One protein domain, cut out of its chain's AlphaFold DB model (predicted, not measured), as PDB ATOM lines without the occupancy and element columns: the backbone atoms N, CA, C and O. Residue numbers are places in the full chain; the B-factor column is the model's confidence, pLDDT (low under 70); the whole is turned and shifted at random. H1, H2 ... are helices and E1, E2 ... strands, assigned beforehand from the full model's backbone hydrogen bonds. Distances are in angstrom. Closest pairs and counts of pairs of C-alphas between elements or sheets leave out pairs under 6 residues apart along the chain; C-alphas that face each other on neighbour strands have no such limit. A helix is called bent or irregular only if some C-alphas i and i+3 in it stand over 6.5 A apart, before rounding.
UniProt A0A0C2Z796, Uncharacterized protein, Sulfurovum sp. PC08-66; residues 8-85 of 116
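What this domain is: This is residues 8 to 85 of the 116 residues of an uncharacterized protein of Sulfurovum sp. PC08-66 (UniProt A0A0C2Z796). One sheet of nine strands is folded back on itself into two leaves that face each other, curled like part of a barrel, with the bent strand E1 as the hinge. E5, E4, E3 and E2 make one leaf and E9, E8, E6 and E7 the other, while the short helix H1 follows E9. The printed part has 78 residues, with nine named strands, E1 to E9 in turn, and then one named helix, H1; the class is mostly strand. The sheet is mixed, in the order E5, E4, E3, E2, E1, E9, E8, E6, E7, with only E8 and E6 parallel. The whole is compact and rounded, with a radius of gyration of the C-alphas of 11.4 A and spans of 32 by 27 by 21 A.

Where its parts are: E1, residues 8 to 15, begins at C-alpha 8 (145.261, 182.462, 145.297), measures 18.6 A and bends by 56 degrees at residue 12. Four strands of four residues follow: E2, residues 19 to 22; E3, residues 25 to 28; E4, residues 33 to 36; and E5, residues 39 to 42. E6, residues 45 to 50, measures 16.3 A, and E7, residues 53 to 59, 17.7 A. E8, residues 66 to 71, measures 16.0 A, and E9, residues 74 to 79, 16.4 A. H1, residues 80 to 83, ends at C-alpha 83 (136.743, 178.463, 137.861).

How they stand to each other: E1 pairs with E9 over residues 8 to 11, where N 10 and O 75 are 2.9 A apart, and with E2 over residues 12 to 15, where N 21 and O 14 are 2.8 A apart. E1 to E5 form a meander, each strand the antiparallel neighbour of the one before; N 27 and O 20 are 2.8 A apart between E3 and E2, N 35 and O 26 2.8 A between E4 and E3, and N 41 and O 34 2.8 A between E5 and E4. E5 runs on into E6 across a break of 2 residues, at 89 degrees. E6 and E7 form a hairpin, with N 48 and O 56 2.8 A apart. E8 is parallel to E6 at 15 degrees, with N 47 and O 68 2.8 A apart. E8 and E9 form a hairpin, with N 69 and O 76 2.8 A apart. H1 is on the sheet at a height of 8.0 A, and only just over E8, with 3 of its 4 C-alphas falling on that strand; the closest C-alphas of H1 and E8, those of Asn 80 and His 66, are 5.5 A apart. H1 is too short for any O i to N i+4 pair, and its 1 O i to N i+3 pair is not within hydrogen-bond range.

The domain as a whole: The C-alphas of Ala 38 and Asn 52, the two farthest apart, are 33.7 A from each other. The printed part has no cut and no long link. The mean pLDDT of the printed part is 94.4, and no printed residue is under 70.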
ATOM      1  N   GLY A   8     144.704 181.501 144.354       90.56
ATOM      2  CA  GLY A   8     145.261 182.462 145.297       90.56
ATOM      3  C   GLY A   8     144.225 183.501 145.684       90.56
ATOM      4  O   GLY A   8     143.494 183.996 144.832       90.56
ATOM      5  N   ILE A   9     144.174 183.846 146.969       93.88
ATOM      6  CA  ILE A   9     143.331 184.925 147.489       93.88
ATOM      7  C   ILE A   9     144.250 185.995 148.057       93.88
ATOM      8  O   ILE A   9     145.147 185.689 148.842       93.88
ATOM      9  N   ALA A  10     144.011 187.248 147.687       94.88
ATOM     10  CA  ALA A  10     144.751 188.383 148.210       94.88
ATOM     11  C   ALA A  10     143.801 189.538 148.571       94.88
ATOM     12  O   ALA A  10     142.823 189.778 147.859       94.88
ATOM     13  N   PRO A  11     144.054 190.259 149.677       96.81
ATOM     14  CA  PRO A  11     143.244 191.407 150.061       96.81
ATOM     15  C   PRO A  11     143.491 192.594 149.124       96.81
ATOM     16  O   PRO A  11     144.629 192.902 148.766       96.81
ATOM     17  N   ILE A  12     142.414 193.284 148.764       96.81
ATOM     18  CA  ILE A  12     142.441 194.537 148.006       96.81
ATOM     19  C   ILE A  12     142.643 195.684 148.995       96.81
ATOM     20  O   ILE A  12     141.862 195.844 149.936       96.81
ATOM     21  N   THR A  13     143.675 196.491 148.770       96.19
ATOM     22  CA  THR A  13     143.990 197.674 149.582       96.19
ATOM     23  C   THR A  13     143.474 198.958 148.944       96.19
ATOM     24  O   THR A  13     143.083 199.878 149.659       96.19
ATOM     25  N   HIS A  14     143.427 199.018 147.612       94.06
ATOM     26  CA  HIS A  14     142.955 200.187 146.877       94.06
ATOM     27  C   HIS A  14     142.265 199.785 145.568       94.06
ATOM     28  O   HIS A  14     142.628 198.789 144.941       94.06
ATOM     29  N   LYS A  15     141.267 200.568 145.153       91.12
ATOM     30  CA  LYS A  15     140.534 200.371 143.901       91.12
ATOM     31  C   LYS A  15     140.281 201.716 143.222       91.12
ATOM     32  O   LYS A  15     139.645 202.592 143.801       91.12
ATOM     33  N   ASP A  16     140.765 201.805 141.995       89.31
ATOM     34  CA  ASP A  16     140.590 202.860 140.998       89.31
ATOM     35  C   ASP A  16     139.549 202.380 139.954       89.31
ATOM     36  O   ASP A  16     139.143 201.214 139.940       89.31
ATOM     37  N   SER A  17     139.091 203.280 139.086       85.25
ATOM     38  CA  SER A  17     138.362 202.972 137.845       85.25
ATOM     39  C   SER A  17     138.964 201.864 136.959       85.25
ATOM     40  O   SER A  17     138.211 201.100 136.359       85.25
ATOM     41  N   THR A  18     140.289 201.774 136.871       90.38
ATOM     42  CA  THR A  18     141.056 200.975 135.897       90.38
ATOM     43  C   THR A  18     142.074 200.046 136.558       90.38
ATOM     44  O   THR A  18     142.652 199.178 135.902       90.38
ATOM     45  N   ALA A  19     142.295 200.204 137.866       94.62
ATOM     46  CA  ALA A  19     143.280 199.442 138.612       94.62
ATOM     47  C   ALA A  19     142.742 198.958 139.962       94.62
ATOM     48  O   ALA A  19     142.046 199.669 140.686       94.62
ATOM     49  N   ILE A  20     143.114 197.739 140.338       96.44
ATOM     50  CA  ILE A  20     142.878 197.181 141.670       96.44
ATOM     51  C   ILE A  20     144.233 196.802 142.257       96.44
ATOM     52  O   ILE A  20     144.982 196.041 141.651       96.44
ATOM     53  N   LEU A  21     144.548 197.322 143.437       96.62
ATOM     54  CA  LEU A  21     145.841 197.133 144.088       96.62
ATOM     55  C   LEU A  21     145.677 196.347 145.387       96.62
ATOM     56  O   LEU A  21     144.701 196.522 146.124       96.62
ATOM     57  N   GLY A  22     146.661 195.505 145.674       95.94
ATOM     58  CA  GLY A  22     146.874 194.886 146.976       95.94
ATOM     59  C   GLY A  22     148.306 195.100 147.448       95.94
ATOM     60  O   GLY A  22     149.109 195.744 146.780       95.94
ATOM     61  N   ALA A  23     148.651 194.532 148.604       92.81
ATOM     62  CA  ALA A  23     149.984 194.705 149.190       92.81
ATOM     63  C   ALA A  23     151.122 194.161 148.301       92.81
ATOM     64  O   ALA A  23     152.245 194.651 148.360       92.81
ATOM     65  N   ASN A  24     150.838 193.141 147.493       91.56
ATOM     66  CA  ASN A  24     151.819 192.434 146.673       91.56
ATOM     67  C   ASN A  24     151.373 192.238 145.218       91.56
ATOM     68  O   ASN A  24     152.054 191.530 144.478       91.56
ATOM     69  N   PHE A  25     150.256 192.839 144.801       95.69
ATOM     70  CA  PHE A  25     149.749 192.708 143.439       95.69
ATOM     71  C   PHE A  25     149.148 194.013 142.914       95.69
ATOM     72  O   PHE A  25     148.675 194.856 143.679       95.69
ATOM     73  N   SER A  26     149.083 194.121 141.593       97.12
ATOM     74  CA  SER A  26     148.284 195.112 140.876       97.12
ATOM     75  C   SER A  26     147.534 194.445 139.730       97.12
ATOM     76  O   SER A  26     148.105 193.646 138.994       97.12
ATOM     77  N   LEU A  27     146.266 194.783 139.558       97.75
ATOM     78  CA  LEU A  27     145.415 194.321 138.471       97.75
ATOM     79  C   LEU A  27     145.013 195.522 137.619       97.75
ATOM     80  O   LEU A  27     144.299 196.392 138.107       97.75
ATOM     81  N   ASP A  28     145.429 195.540 136.357       97.50
ATOM     82  CA  ASP A  28     144.937 196.474 135.341       97.50
ATOM     83  C   ASP A  28     143.660 195.878 134.721       97.50
ATOM     84  O   ASP A  28     143.708 194.872 134.000       97.50
ATOM     85  N   THR A  29     142.503 196.463 135.042       96.19
ATOM     86  CA  THR A  29     141.186 195.970 134.611       96.19
ATOM     87  C   THR A  29     140.840 196.359 133.175       96.19
ATOM     88  O   THR A  29     139.881 195.834 132.599       96.19
ATOM     89  N   ASP A  30     141.621 197.246 132.563       95.62
ATOM     90  CA  ASP A  30     141.445 197.626 131.165       95.62
ATOM     91  C   ASP A  30     142.234 196.740 130.223       95.62
ATOM     92  O   ASP A  30     141.712 196.362 129.171       95.62
ATOM     93  N   LYS A  31     143.442 196.353 130.635       96.75
ATOM     94  CA  LYS A  31     144.318 195.463 129.870       96.75
ATOM     95  C   LYS A  31     144.155 193.989 130.225       96.75
ATOM     96  O   LYS A  31     144.636 193.141 129.478       96.75
ATOM     97  N   GLY A  32     143.518 193.672 131.351       97.12
ATOM     98  CA  GLY A  32     143.381 192.293 131.812       97.12
ATOM     99  C   GLY A  32     144.723 191.703 132.236       97.12
ATOM    100  O   GLY A  32     145.050 190.583 131.849       97.12
ATOM    101  N   ILE A  33     145.526 192.472 132.973       97.75
ATOM    102  CA  ILE A  33     146.869 192.062 133.401       97.75
ATOM    103  C   ILE A  33     146.932 192.057 134.923       97.75
ATOM    104  O   ILE A  33     146.695 193.082 135.557       97.75
ATOM    105  N   LEU A  34     147.285 190.908 135.498       97.19
ATOM    106  CA  LEU A  34     147.612 190.766 136.915       97.19
ATOM    107  C   LEU A  34     149.132 190.729 137.077       97.19
ATOM    108  O   LEU A  34     149.790 189.851 136.526       97.19
ATOM    109  N   THR A  35     149.684 191.643 137.860       96.75
ATOM    110  CA  THR A  35     151.112 191.713 138.176       96.75
ATOM    111  C   THR A  35     151.330 191.414 139.652       96.75
ATOM    112  O   THR A  35     150.630 191.956 140.505       96.75
ATOM    113  N   GLN A  36     152.306 190.561 139.955       93.38
ATOM    114  CA  GLN A  36     152.750 190.222 141.305       93.38
ATOM    115  C   GLN A  36     154.284 190.257 141.332       93.38
ATOM    116  O   GLN A  36     154.949 189.429 140.707       93.38
ATOM    117  N   GLY A  37     154.863 191.238 142.030       89.94
ATOM    118  CA  GLY A  37     156.311 191.477 141.999       89.94
ATOM    119  C   GLY A  37     156.815 191.774 140.580       89.94
ATOM    120  O   GLY A  37     156.333 192.697 139.932       89.94
ATOM    121  N   ALA A  38     157.777 190.984 140.092       90.00
ATOM    122  CA  ALA A  38     158.347 191.121 138.745       90.00
ATOM    123  C   ALA A  38     157.582 190.333 137.659       90.00
ATOM    124  O   ALA A  38     157.968 190.359 136.490       90.00
ATOM    125  N   THR A  39     156.527 189.602 138.026       91.31
ATOM    126  CA  THR A  39     155.796 188.718 137.112       91.31
ATOM    127  C   THR A  39     154.449 189.321 136.738       91.31
ATOM    128  O   THR A  39     153.702 189.761 137.608       91.31
ATOM    129  N   SER A  40     154.117 189.286 135.447       95.38
ATOM    130  CA  SER A  40     152.820 189.713 134.917       95.38
ATOM    131  C   SER A  40     152.141 188.570 134.176       95.38
ATOM    132  O   SER A  40     152.769 187.854 133.397       95.38
ATOM    133  N   LEU A  41     150.841 188.431 134.397       94.69
ATOM    134  CA  LEU A  41     149.989 187.400 133.833       94.69
ATOM    135  C   LEU A  41     148.863 188.061 133.040       94.69
ATOM    136  O   LEU A  41     148.101 188.862 133.581       94.69
ATOM    137  N   ARG A  42     148.742 187.706 131.759       97.00
ATOM    138  CA  ARG A  42     147.550 188.038 130.969       97.00
ATOM    139  C   ARG A  42     146.392 187.180 131.439       97.00
ATOM    140  O   ARG A  42     146.561 185.978 131.630       97.00
ATOM    141  N   LEU A  43     145.227 187.782 131.594       97.81
ATOM    142  CA  LEU A  43     144.033 187.108 132.075       97.81
ATOM    143  C   LEU A  43     143.125 186.710 130.919       97.81
ATOM    144  O   LEU A  43     143.091 187.346 129.871       97.81
ATOM    145  N   HIS A  44     142.366 185.652 131.146       97.94
ATOM    146  CA  HIS A  44     141.255 185.245 130.313       97.94
ATOM    147  C   HIS A  44     140.039 186.117 130.590       97.94
ATOM    148  O   HIS A  44     139.426 186.662 129.673       97.94
ATOM    149  N   SER A  45     139.715 186.282 131.873       97.69
ATOM    150  CA  SER A  45     138.584 187.087 132.303       97.69
ATOM    151  C   SER A  45     138.822 187.772 133.644       97.69
ATOM    152  O   SER A  45     139.612 187.309 134.474       97.69
ATOM    153  N   ILE A  46     138.102 188.871 133.850       97.88
ATOM    154  CA  ILE A  46     137.913 189.498 135.158       97.88
ATOM    155  C   ILE A  46     136.416 189.506 135.451       97.88
ATOM    156  O   ILE A  46     135.632 190.094 134.702       97.88
ATOM    157  N   ILE A  47     136.033 188.873 136.555       97.25
ATOM    158  CA  ILE A  47     134.659 188.776 137.041       97.25
ATOM    159  C   ILE A  47     134.551 189.637 138.297       97.25
ATOM    160  O   ILE A  47     135.219 189.367 139.290       97.25
ATOM    161  N   THR A  48     133.702 190.660 138.283       95.56
ATOM    162  CA  THR A  48     133.391 191.441 139.487       95.56
ATOM    163  C   THR A  48     132.129 190.888 140.124       95.56
ATOM    164  O   THR A  48     131.055 190.947 139.526       95.56
ATOM    165  N   PHE A  49     132.251 190.382 141.346       94.81
ATOM    166  CA  PHE A  49     131.143 189.864 142.135       94.81
ATOM    167  C   PHE A  49     130.983 190.668 143.422       94.81
ATOM    168  O   PHE A  49     131.919 190.825 144.211       94.81
ATOM    169  N   GLN A  50     129.778 191.175 143.649       91.50
ATOM    170  CA  GLN A  50     129.451 191.964 144.829       91.50
ATOM    171  C   GLN A  50     127.948 191.877 145.086       91.50
ATOM    172  O   GLN A  50     127.163 191.752 144.149       91.50
ATOM    173  N   ASN A  51     127.539 191.957 146.353       88.75
ATOM    174  CA  ASN A  51     126.129 191.884 146.756       88.75
ATOM    175  C   ASN A  51     125.418 190.626 146.218       88.75
ATOM    176  O   ASN A  51     124.288 190.691 145.748       88.75
ATOM    177  N   ASN A  52     126.102 189.480 146.291       86.12
ATOM    178  CA  ASN A  52     125.596 188.165 145.889       86.12
ATOM    179  C   ASN A  52     125.251 188.007 144.390       86.12
ATOM    180  O   ASN A  52     124.493 187.106 144.023       86.12
ATOM    181  N   GLN A  53     125.814 188.861 143.528       91.25
ATOM    182  CA  GLN A  53     125.610 188.827 142.079       91.25
ATOM    183  C   GLN A  53     126.877 189.213 141.300       91.25
ATOM    184  O   GLN A  53     127.745 189.941 141.791       91.25
ATOM    185  N   ILE A  54     126.970 188.745 140.052       93.50
ATOM    186  CA  ILE A  54     128.005 189.176 139.105       93.50
ATOM    187  C   ILE A  54     127.615 190.563 138.581       93.50
ATOM    188  O   ILE A  54     126.624 190.698 137.871       93.50
ATOM    189  N   LEU A  55     128.398 191.588 138.925       93.69
ATOM    190  CA  LEU A  55     128.201 192.957 138.438       93.69
ATOM    191  C   LEU A  55     128.778 193.158 137.037       93.69
ATOM    192  O   LEU A  55     128.223 193.898 136.232       93.69
ATOM    193  N   SER A  56     129.915 192.525 136.754       94.31
ATOM    194  CA  SER A  56     130.549 192.581 135.442       94.31
ATOM    195  C   SER A  56     131.405 191.347 135.190       94.31
ATOM    196  O   SER A  56     131.910 190.712 136.117       94.31
ATOM    197  N   SER A  57     131.571 191.011 133.916       95.62
ATOM    198  CA  SER A  57     132.473 189.964 133.452       95.62
ATOM    199  C   SER A  57     133.084 190.426 132.138       95.62
ATOM    200  O   SER A  57     132.376 190.533 131.137       95.62
ATOM    201  N   LYS A  58     134.381 190.734 132.142       97.00
ATOM    202  CA  LYS A  58     135.113 191.208 130.960       97.00
ATOM    203  C   LYS A  58     136.092 190.135 130.506       97.00
ATOM    204  O   LYS A  58     136.829 189.592 131.328       97.00
ATOM    205  N   LEU A  59     136.073 189.829 129.212       97.56
ATOM    206  CA  LEU A  59     136.982 188.881 128.570       97.56
ATOM    207  C   LEU A  59     138.178 189.622 127.963       97.56
ATOM    208  O   LEU A  59     138.032 190.758 127.509       97.56
ATOM    209  N   PHE A  60     139.337 188.967 127.951       97.38
ATOM    210  CA  PHE A  60     140.583 189.506 127.406       97.38
ATOM    211  C   PHE A  60     141.248 188.480 126.481       97.38
ATOM    212  O   PHE A  60     140.853 188.372 125.324       97.38
ATOM    213  N   ASP A  61     142.234 187.716 126.962       96.56
ATOM    214  CA  ASP A  61     142.981 186.763 126.136       96.56
ATOM    215  C   ASP A  61     142.334 185.362 126.178       96.56
ATOM    216  O   ASP A  61     142.399 184.685 127.211       96.56
ATOM    217  N   PRO A  62     141.738 184.866 125.077       94.56
ATOM    218  CA  PRO A  62     141.115 183.543 125.055       94.56
ATOM    219  C   PRO A  62     142.116 182.400 125.280       94.56
ATOM    220  O   PRO A  62     141.704 181.323 125.703       94.56
ATOM    221  N   ASN A  63     143.416 182.625 125.050       95.56
ATOM    222  CA  ASN A  63     144.461 181.620 125.255       95.56
ATOM    223  C   ASN A  63     145.030 181.628 126.680       95.56
ATOM    224  O   ASN A  63     145.797 180.729 127.045       95.56
ATOM    225  N   SER A  64     144.683 182.626 127.497       95.12
ATOM    226  CA  SER A  64     145.088 182.629 128.898       95.12
ATOM    227  C   SER A  64     144.355 181.536 129.673       95.12
ATOM    228  O   SER A  64     143.167 181.284 129.486       95.12
ATOM    229  N   ARG A  65     145.081 180.896 130.591       93.69
ATOM    230  CA  ARG A  65     144.554 179.844 131.471       93.69
ATOM    231  C   ARG A  65     144.059 180.363 132.816       93.69
ATOM    232  O   ARG A  65     143.624 179.553 133.626       93.69
ATOM    233  N   HIS A  66     144.174 181.662 133.081       95.38
ATOM    234  CA  HIS A  66     143.859 182.235 134.387       95.38
ATOM    235  C   HIS A  66     142.824 183.335 134.278       95.38
ATOM    236  O   HIS A  66     142.886 184.184 133.395       95.38
ATOM    237  N   SER A  67     141.921 183.359 135.241       97.25
ATOM    238  CA  SER A  67     140.933 184.404 135.436       97.25
ATOM    239  C   SER A  67     141.089 185.013 136.824       97.25
ATOM    240  O   SER A  67     141.785 184.488 137.699       97.25
ATOM    241  N   VAL A  68     140.428 186.145 137.026       97.25
ATOM    242  CA  VAL A  68     140.338 186.789 138.330       97.25
ATOM    243  C   VAL A  68     138.879 186.992 138.705       97.25
ATOM    244  O   VAL A  68     138.084 187.459 137.893       97.25
ATOM    245  N   ILE A  69     138.547 186.697 139.960       97.19
ATOM    246  CA  ILE A  69     137.292 187.107 140.587       97.19
ATOM    247  C   ILE A  69     137.609 188.215 141.591       97.19
ATOM    248  O   ILE A  69     138.360 188.016 142.545       97.19
ATOM    249  N   VAL A  70     137.029 189.390 141.392       96.06
ATOM    250  CA  VAL A  70     137.040 190.489 142.357       96.06
ATOM    251  C   VAL A  70     135.807 190.320 143.235       96.06
ATOM    252  O   VAL A  70     134.692 190.553 142.774       96.06
ATOM    253  N   HIS A  71     136.004 189.887 144.480       92.75
ATOM    254  CA  HIS A  71     134.938 189.561 145.423       92.75
ATOM    255  C   HIS A  71     135.051 190.409 146.695       92.75
ATOM    256  O   HIS A  71     135.923 190.186 147.541       92.75
ATOM    257  N   ASN A  72     134.140 191.370 146.869       87.62
ATOM    258  CA  ASN A  72     134.165 192.330 147.979       87.62
ATOM    259  C   ASN A  72     135.532 193.039 148.099       87.62
ATOM    260  O   ASN A  72     135.903 193.825 147.233       87.62
ATOM    261  N   LYS A  73     136.286 192.766 149.174       92.44
ATOM    262  CA  LYS A  73     137.627 193.314 149.439       92.44
ATOM    263  C   LYS A  73     138.756 192.332 149.103       92.44
ATOM    264  O   LYS A  73     139.859 192.479 149.617       92.44
ATOM    265  N   HIS A  74     138.492 191.324 148.278       95.06
ATOM    266  CA  HIS A  74     139.473 190.308 147.910       95.06
ATOM    267  C   HIS A  74     139.550 190.127 146.399       95.06
ATOM    268  O   HIS A  74     138.547 190.197 145.688       95.06
ATOM    269  N   LEU A  75     140.760 189.858 145.930       96.25
ATOM    270  CA  LEU A  75     141.042 189.348 144.604       96.25
ATOM    271  C   LEU A  75     141.288 187.846 144.725       96.25
ATOM    272  O   LEU A  75     142.078 187.409 145.560       96.25
ATOM    273  N   ILE A  76     140.625 187.067 143.881       95.69
ATOM    274  CA  ILE A  76     140.816 185.626 143.764       95.69
ATOM    275  C   ILE A  76     141.411 185.363 142.381       95.69
ATOM    276  O   ILE A  76     140.726 185.527 141.374       95.69
ATOM    277  N   SER A  77     142.687 184.986 142.325       95.38
ATOM    278  CA  SER A  77     143.330 184.487 141.108       95.38
ATOM    279  C   SER A  77     143.066 182.993 141.000       95.38
ATOM    280  O   SER A  77     143.251 182.259 141.975       95.38
ATOM    281  N   ILE A  78     142.588 182.549 139.843       95.62
ATOM    282  CA  ILE A  78     142.119 181.179 139.664       95.62
ATOM    283  C   ILE A  78     142.367 180.700 138.238       95.62
ATOM    284  O   ILE A  78     142.186 181.454 137.281       95.62
ATOM    285  N   ASP A  79     142.776 179.446 138.074       94.69
ATOM    286  CA  ASP A  79     142.828 178.824 136.754       94.69
ATOM    287  C   ASP A  79     141.416 178.546 136.195       94.69
ATOM    288  O   ASP A  79     140.446 178.360 136.936       94.69
ATOM    289  N   ASN A  80     141.279 178.528 134.870       92.56
ATOM    290  CA  ASN A  80     139.975 178.401 134.218       92.56
ATOM    291  C   ASN A  80     139.311 177.030 134.457       92.56
ATOM    292  O   ASN A  80     138.082 176.946 134.428       92.56
ATOM    293  N   ASP A  81     140.077 175.970 134.736       91.94
ATOM    294  CA  ASP A  81     139.507 174.657 135.058       91.94
ATOM    295  C   ASP A  81     138.859 174.701 136.452       91.94
ATOM    296  O   ASP A  81     137.717 174.271 136.638       91.94
ATOM    297  N   SER A  82     139.554 175.297 137.425       93.19
ATOM    298  CA  SER A  82     139.059 175.519 138.787       93.19
ATOM    299  C   SER A  82     137.868 176.479 138.825       93.19
ATOM    300  O   SER A  82     136.925 176.243 139.587       93.19
ATOM    301  N   LEU A  83     137.859 177.518 137.981       93.06
ATOM    302  CA  LEU A  83     136.743 178.463 137.861       93.06
ATOM    303  C   LEU A  83     135.421 177.747 137.558       93.06
ATOM    304  O   LEU A  83     134.392 178.106 138.122       93.06
ATOM    305  N   ASN A  84     135.452 176.716 136.714       90.00
ATOM    306  CA  ASN A  84     134.265 175.967 136.293       90.00
ATOM    307  C   ASN A  84     133.841 174.865 137.276       90.00
ATOM    308  O   ASN A  84     132.871 174.151 137.027       90.00
ATOM    309  N   THR A  85     134.534 174.714 138.405       91.12
ATOM    310  CA  THR A  85     134.142 173.730 139.416       91.12
ATOM    311  C   THR A  85     132.829 174.113 140.097       91.12
ATOM    312  O   THR A  85     132.537 175.289 140.321       91.12
TER     313      THR A  85